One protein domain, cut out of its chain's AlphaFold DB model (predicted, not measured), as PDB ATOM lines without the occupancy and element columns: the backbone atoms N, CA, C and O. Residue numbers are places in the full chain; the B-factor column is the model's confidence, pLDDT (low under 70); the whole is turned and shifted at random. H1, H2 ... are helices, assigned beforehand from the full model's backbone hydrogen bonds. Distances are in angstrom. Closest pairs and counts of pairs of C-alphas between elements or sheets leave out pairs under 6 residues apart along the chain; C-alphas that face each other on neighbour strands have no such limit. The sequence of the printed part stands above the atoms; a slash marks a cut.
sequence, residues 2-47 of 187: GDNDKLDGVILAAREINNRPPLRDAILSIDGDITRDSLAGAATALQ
ATOM      1  N   GLY A   2     177.867 343.047 183.141       64.12
ATOM      2  CA  GLY A   2     178.850 342.034 183.522       64.12
ATOM      3  C   GLY A   2     178.400 341.226 184.732       64.12
ATOM      4  O   GLY A   2     177.534 341.657 185.487       64.12
ATOM      5  N   ASP A   3     179.005 340.058 184.933       69.50
ATOM      6  CA  ASP A   3     178.695 339.184 186.070       69.50
ATOM      7  C   ASP A   3     178.929 339.855 187.439       69.50
ATOM      8  O   ASP A   3     178.263 339.493 188.405       69.50
ATOM      9  N   ASN A   4     179.763 340.900 187.513       72.62
ATOM     10  CA  ASN A   4     179.937 341.723 188.718       72.62
ATOM     11  C   ASN A   4     178.666 342.491 189.115       72.62
ATOM     12  O   ASN A   4     178.307 342.477 190.285       72.62
ATOM     13  N   ASP A   5     177.926 343.066 188.159       71.94
ATOM     14  CA  ASP A   5     176.684 343.801 188.460       71.94
ATOM     15  C   ASP A   5     175.617 342.859 189.053       71.94
ATOM     16  O   ASP A   5     174.817 343.238 189.911       71.94
ATOM     17  N   LYS A   6     175.612 341.593 188.607       71.88
ATOM     18  CA  LYS A   6     174.729 340.547 189.143       71.88
ATOM     19  C   LYS A   6     175.148 340.126 190.551       71.88
ATOM     20  O   LYS A   6     174.278 339.957 191.401       71.88
ATOM     21  N   LEU A   7     176.449 339.958 190.799       73.75
ATOM     22  CA  LEU A   7     176.981 339.627 192.124       73.75
ATOM     23  C   LEU A   7     176.684 340.740 193.136       73.75
ATOM     24  O   LEU A   7     176.202 340.448 194.228       73.75
ATOM     25  N   ASP A   8     176.861 342.001 192.749       76.00
ATOM     26  CA  ASP A   8     176.532 343.155 193.589       76.00
ATOM     27  C   ASP A   8     175.031 343.216 193.905       76.00
ATOM     28  O   ASP A   8     174.637 343.432 195.054       76.00
ATOM     29  N   GLY A   9     174.176 342.929 192.916       72.81
ATOM     30  CA  GLY A   9     172.734 342.796 193.124       72.81
ATOM     31  C   GLY A   9     172.368 341.689 194.122       72.81
ATOM     32  O   GLY A   9     171.520 341.896 194.993       72.81
ATOM     33  N   VAL A  10     173.039 340.535 194.049       77.50
ATOM     34  CA  VAL A  10     172.847 339.421 194.994       77.50
ATOM     35  C   VAL A  10     173.322 339.794 196.400       77.50
ATOM     36  O   VAL A  10     172.627 339.498 197.371       77.50
ATOM     37  N   ILE A  11     174.459 340.482 196.530       75.31
ATOM     38  CA  ILE A  11     174.986 340.945 197.824       75.31
ATOM     39  C   ILE A  11     174.023 341.944 198.476       75.31
ATOM     40  O   ILE A  11     173.731 341.832 199.668       75.31
ATOM     41  N   LEU A  12     173.491 342.897 197.706       77.62
ATOM     42  CA  LEU A  12     172.507 343.863 198.200       77.62
ATOM     43  C   LEU A  12     171.212 343.176 198.642       77.62
ATOM     44  O   LEU A  12     170.700 343.482 199.719       77.62
ATOM     45  N   ALA A  13     170.723 342.211 197.863       74.12
ATOM     46  CA  ALA A  13     169.555 341.418 198.231       74.12
ATOM     47  C   ALA A  13     169.796 340.612 199.519       74.12
ATOM     48  O   ALA A  13     168.966 340.643 200.426       74.12
ATOM     49  N   ALA A  14     170.950 339.951 199.646       74.69
ATOM     50  CA  ALA A  14     171.321 339.205 200.848       74.69
ATOM     51  C   ALA A  14     171.430 340.113 202.084       74.69
ATOM     52  O   ALA A  14     170.972 339.753 203.171       74.69
ATOM     53  N   ARG A  15     171.984 341.319 201.919       75.12
ATOM     54  CA  ARG A  15     172.079 342.315 202.991       75.12
ATOM     55  C   ARG A  15     170.702 342.793 203.437       75.12
ATOM     56  O   ARG A  15     170.445 342.865 204.636       75.12
ATOM     57  N   GLU A  16     169.813 343.078 202.491       74.94
ATOM     58  CA  GLU A  16     168.447 343.508 202.788       74.94
ATOM     59  C   GLU A  16     167.639 342.399 203.476       74.94
ATOM     60  O   GLU A  16     166.896 342.670 204.416       74.94
ATOM     61  N   ILE A  17     167.840 341.143 203.073       74.94
ATOM     62  CA  ILE A  17     167.270 339.973 203.745       74.94
ATOM     63  C   ILE A  17     167.768 339.877 205.190       74.94
ATOM     64  O   ILE A  17     166.964 339.734 206.111       74.94
ATOM     65  N   ASN A  18     169.079 339.986 205.409       72.38
ATOM     66  CA  ASN A  18     169.660 339.876 206.745       72.38
ATOM     67  C   ASN A  18     169.198 341.002 207.682       72.38
ATOM     68  O   ASN A  18     169.050 340.791 208.884       72.38
ATOM     69  N   ASN A  19     168.931 342.181 207.123       73.75
ATOM     70  CA  ASN A  19     168.435 343.329 207.870       73.75
ATOM     71  C   ASN A  19     166.948 343.228 208.232       73.75
ATOM     72  O   ASN A  19     166.482 344.072 208.986       73.75
ATOM     73  N   ARG A  20     166.201 342.240 207.717       77.19
ATOM     74  CA  ARG A  20     164.761 342.055 207.958       77.19
ATOM     75  C   ARG A  20     164.534 340.854 208.878       77.19
ATOM     76  O   ARG A  20     164.424 339.734 208.378       77.19
ATOM     77  N   PRO A  21     164.432 341.041 210.206       78.19
ATOM     78  CA  PRO A  21     164.366 339.925 211.147       78.19
ATOM     79  C   PRO A  21     163.206 338.945 210.905       78.19
ATOM     80  O   PRO A  21     163.478 337.747 210.938       78.19
ATOM     81  N   PRO A  22     161.965 339.380 210.587       76.31
ATOM     82  CA  PRO A  22     160.876 338.448 210.276       76.31
ATOM     83  C   PRO A  22     161.141 337.621 209.013       76.31
ATOM     84  O   PRO A  22     160.908 336.416 208.992       76.31
ATOM     85  N   LEU A  23     161.689 338.251 207.967       79.12
ATOM     86  CA  LEU A  23     162.054 337.565 206.726       79.12
ATOM     87  C   LEU A  23     163.189 336.572 206.964       79.12
ATOM     88  O   LEU A  23     163.090 335.429 206.531       79.12
ATOM     89  N   ARG A  24     164.237 336.990 207.680       79.50
ATOM     90  CA  ARG A  24     165.357 336.131 208.071       79.50
ATOM     91  C   ARG A  24     164.874 334.926 208.877       79.50
ATOM     92  O   ARG A  24     165.301 333.818 208.594       79.50
ATOM     93  N   ASP A  25     163.977 335.124 209.839       80.38
ATOM     94  CA  ASP A  25     163.389 334.033 210.624       80.38
ATOM     95  C   ASP A  25     162.620 333.038 209.746       80.38
ATOM     96  O   ASP A  25     162.784 331.830 209.882       80.38
ATOM     97  N   ALA A  26     161.818 333.543 208.810       77.88
ATOM     98  CA  ALA A  26     160.963 332.710 207.978       77.88
ATOM     99  C   ALA A  26     161.726 331.909 206.908       77.88
ATOM    100  O   ALA A  26     161.311 330.800 206.573       77.88
ATOM    101  N   ILE A  27     162.813 332.457 206.348       80.56
ATOM    102  CA  ILE A  27     163.596 331.780 205.295       80.56
ATOM    103  C   ILE A  27     164.596 330.768 205.842       80.56
ATOM    104  O   ILE A  27     165.084 329.934 205.076       80.56
ATOM    105  N   LEU A  28     164.962 330.864 207.120       80.19
ATOM    106  CA  LEU A  28     165.889 329.922 207.724       80.19
ATOM    107  C   LEU A  28     165.128 328.643 208.061       80.19
ATOM    108  O   LEU A  28     164.066 328.651 208.684       80.19
ATOM    109  N   SER A  29     165.674 327.519 207.616       69.25
ATOM    110  CA  SER A  29     165.226 326.216 208.074       69.25
ATOM    111  C   SER A  29     165.540 326.041 209.558       69.25
ATOM    112  O   SER A  29     166.257 326.821 210.186       69.25
ATOM    113  N   ILE A  30     165.009 324.961 210.113       63.16
ATOM    114  CA  ILE A  30     165.206 324.585 211.508       63.16
ATOM    115  C   ILE A  30     166.679 324.392 211.891       63.16
ATOM    116  O   ILE A  30     167.033 324.609 213.047       63.16
ATOM    117  N   ASP A  31     167.508 324.025 210.912       63.94
ATOM    118  CA  ASP A  31     168.941 323.773 211.063       63.94
ATOM    119  C   ASP A  31     169.783 325.032 210.787       63.94
ATOM    120  O   ASP A  31     171.004 325.009 210.900       63.94
ATOM    121  N   GLY A  32     169.133 326.157 210.464       69.19
ATOM    122  CA  GLY A  32     169.793 327.424 210.147       69.19
ATOM    123  C   GLY A  32     170.207 327.569 208.681       69.19
ATOM    124  O   GLY A  32     170.787 328.590 208.319       69.19
ATOM    125  N   ASP A  33     169.873 326.600 207.827       76.88
ATOM    126  CA  ASP A  33     170.167 326.642 206.392       76.88
ATOM    127  C   ASP A  33     169.012 327.242 205.583       76.88
ATOM    128  O   ASP A  33     167.845 327.086 205.944       76.88
ATOM    129  N   ILE A  34     169.306 327.874 204.445       79.81
ATOM    130  CA  ILE A  34     168.278 328.309 203.487       79.81
ATOM    131  C   ILE A  34     168.020 327.165 202.501       79.81
ATOM    132  O   ILE A  34     168.891 326.814 201.705       79.81
ATOM    133  N   THR A  35     166.814 326.598 202.524       78.56
ATOM    134  CA  THR A  35     166.388 325.520 201.623       78.56
ATOM    135  C   THR A  35     165.267 325.991 200.695       78.56
ATOM    136  O   THR A  35     164.630 327.023 200.912       78.56
ATOM    137  N   ARG A  36     164.992 325.233 199.625       78.69
ATOM    138  CA  ARG A  36     163.853 325.531 198.739       78.69
ATOM    139  C   ARG A  36     162.533 325.556 199.516       78.69
ATOM    140  O   ARG A  36     161.704 326.430 199.276       78.69
ATOM    141  N   ASP A  37     162.362 324.629 200.452       76.56
ATOM    142  CA  ASP A  37     161.134 324.500 201.234       76.56
ATOM    143  C   ASP A  37     161.000 325.617 202.273       76.56
ATOM    144  O   ASP A  37     159.897 326.123 202.476       76.56
ATOM    145  N   SER A  38     162.106 326.067 202.882       74.44
ATOM    146  CA  SER A  38     162.072 327.215 203.797       74.44
ATOM    147  C   SER A  38     161.736 328.514 203.063       74.44
ATOM    148  O   SER A  38     160.936 329.306 203.556       74.44
ATOM    149  N   LEU A  39     162.237 328.700 201.836       77.19
ATOM    150  CA  LEU A  39     161.855 329.826 200.975       77.19
ATOM    151  C   LEU A  39     160.376 329.774 200.562       77.19
ATOM    152  O   LEU A  39     159.692 330.798 200.606       77.19
ATOM    153  N   ALA A  40     159.868 328.598 200.182       75.38
ATOM    154  CA  ALA A  40     158.456 328.416 199.845       75.38
ATOM    155  C   ALA A  40     157.547 328.689 201.058       75.38
ATOM    156  O   ALA A  40     156.544 329.393 200.937       75.38
ATOM    157  N   GLY A  41     157.936 328.208 202.242       73.25
ATOM    158  CA  GLY A  41     157.255 328.503 203.501       73.25
ATOM    159  C   GLY A  41     157.248 329.997 203.820       73.25
ATOM    160  O   GLY A  41     156.185 330.562 204.084       73.25
ATOM    161  N   ALA A  42     158.398 330.667 203.706       74.56
ATOM    162  CA  ALA A  42     158.519 332.106 203.930       74.56
ATOM    163  C   ALA A  42     157.610 332.928 203.006       74.56
ATOM    164  O   ALA A  42     156.959 333.868 203.461       74.56
ATOM    165  N   ALA A  43     157.518 332.544 201.728       70.94
ATOM    166  CA  ALA A  43     156.654 333.207 200.753       70.94
ATOM    167  C   ALA A  43     155.161 333.120 201.117       70.94
ATOM    168  O   ALA A  43     154.399 334.027 200.795       70.94
ATOM    169  N   THR A  44     154.744 332.052 201.806       70.81
ATOM    170  CA  THR A  44     153.360 331.898 202.286       70.81
ATOM    171  C   THR A  44     153.097 332.561 203.638       70.81
ATOM    172  O   THR A  44     151.974 332.990 203.893       70.81
ATOM    173  N   ALA A  45     154.110 332.645 204.505       66.44
ATOM    174  CA  ALA A  45     153.958 333.097 205.887       66.44
ATOM    175  C   ALA A  45     154.100 334.617 206.067       66.44
ATOM    176  O   ALA A  45     153.521 335.179 206.993       66.44
ATOM    177  N   LEU A  46     154.863 335.292 205.204       65.81
ATOM    178  CA  LEU A  46     155.156 336.717 205.362       65.81
ATOM    179  C   LEU A  46     154.091 337.590 204.688       65.81
ATOM    180  O   LEU A  46     154.188 337.918 203.503       65.81
ATOM    181  N   GLN A  47     153.094 338.021 205.458       57.69
ATOM    182  CA  GLN A  47     152.195 339.104 205.062       57.69
ATOM    183  C   GLN A  47     152.763 340.450 205.533       57.69
ATOM    184  O   GLN A  47     152.705 340.778 206.710       57.69
TER     185      GLN A  47
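What this domain is: This is residues 2 to 47 of the 187 residues of the protein "Type III secretion effector protein" of Pseudomonas sp. KBW05 (UniProt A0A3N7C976). A long helix, H1, reaches out as an arm, with residues 2 to 13 sticking out free, from a small head in which H2 and H3 pack on each other at a steep angle. H1 and H2 form a corner, and a loop, residues 28 to 35, leads on to H3. The printed part has 46 residues with three named helices, H1, H2, H3 in chain order, and is all helix. It is loose, with a radius of gyration of the C-alphas of 11.9 A, and spans 34 by 18 by 18 A.

Where its parts are: H1, residues 3 to 18, begins at C-alpha 3 (178.695, 339.184, 186.070) and measures 22.6 A. H2 is residues 21 to 27, 10.1 A. H3, residues 36 to 45, measures 14.4 A and ends at C-alpha 45 (153.958, 333.097, 205.887).

How they stand to each other: H1 and H2 only just touch, with 3 pairs of C-alphas within 8 A, only at the corner and with residues 17 to 18 of H1 alone; the closest C-alphas, of Asn 18 and Arg 24, are 5.9 A apart. Their tilt is steep, 66 degrees, opposite ways. H2 and H3 touch, the closest C-alphas being those of Ala 26 and Ala 42, 4.8 A, at a steep tilt of 49 degrees, opposite ways. H1 and H3 are apart. In H1, H2 and H3 every O i to N i+4 pair is within hydrogen-bond range.

The domain as a whole: The C-alphas farthest apart, of Gly 2 and Ile 30, are 35.7 A apart. The printed part has no cut; the link H1 to H2 is tight, H2 to H3 short. Mean pLDDT of the printed part is 73.8, with residues 2 to 3, 29 to 32 and 45 to 47 under 70.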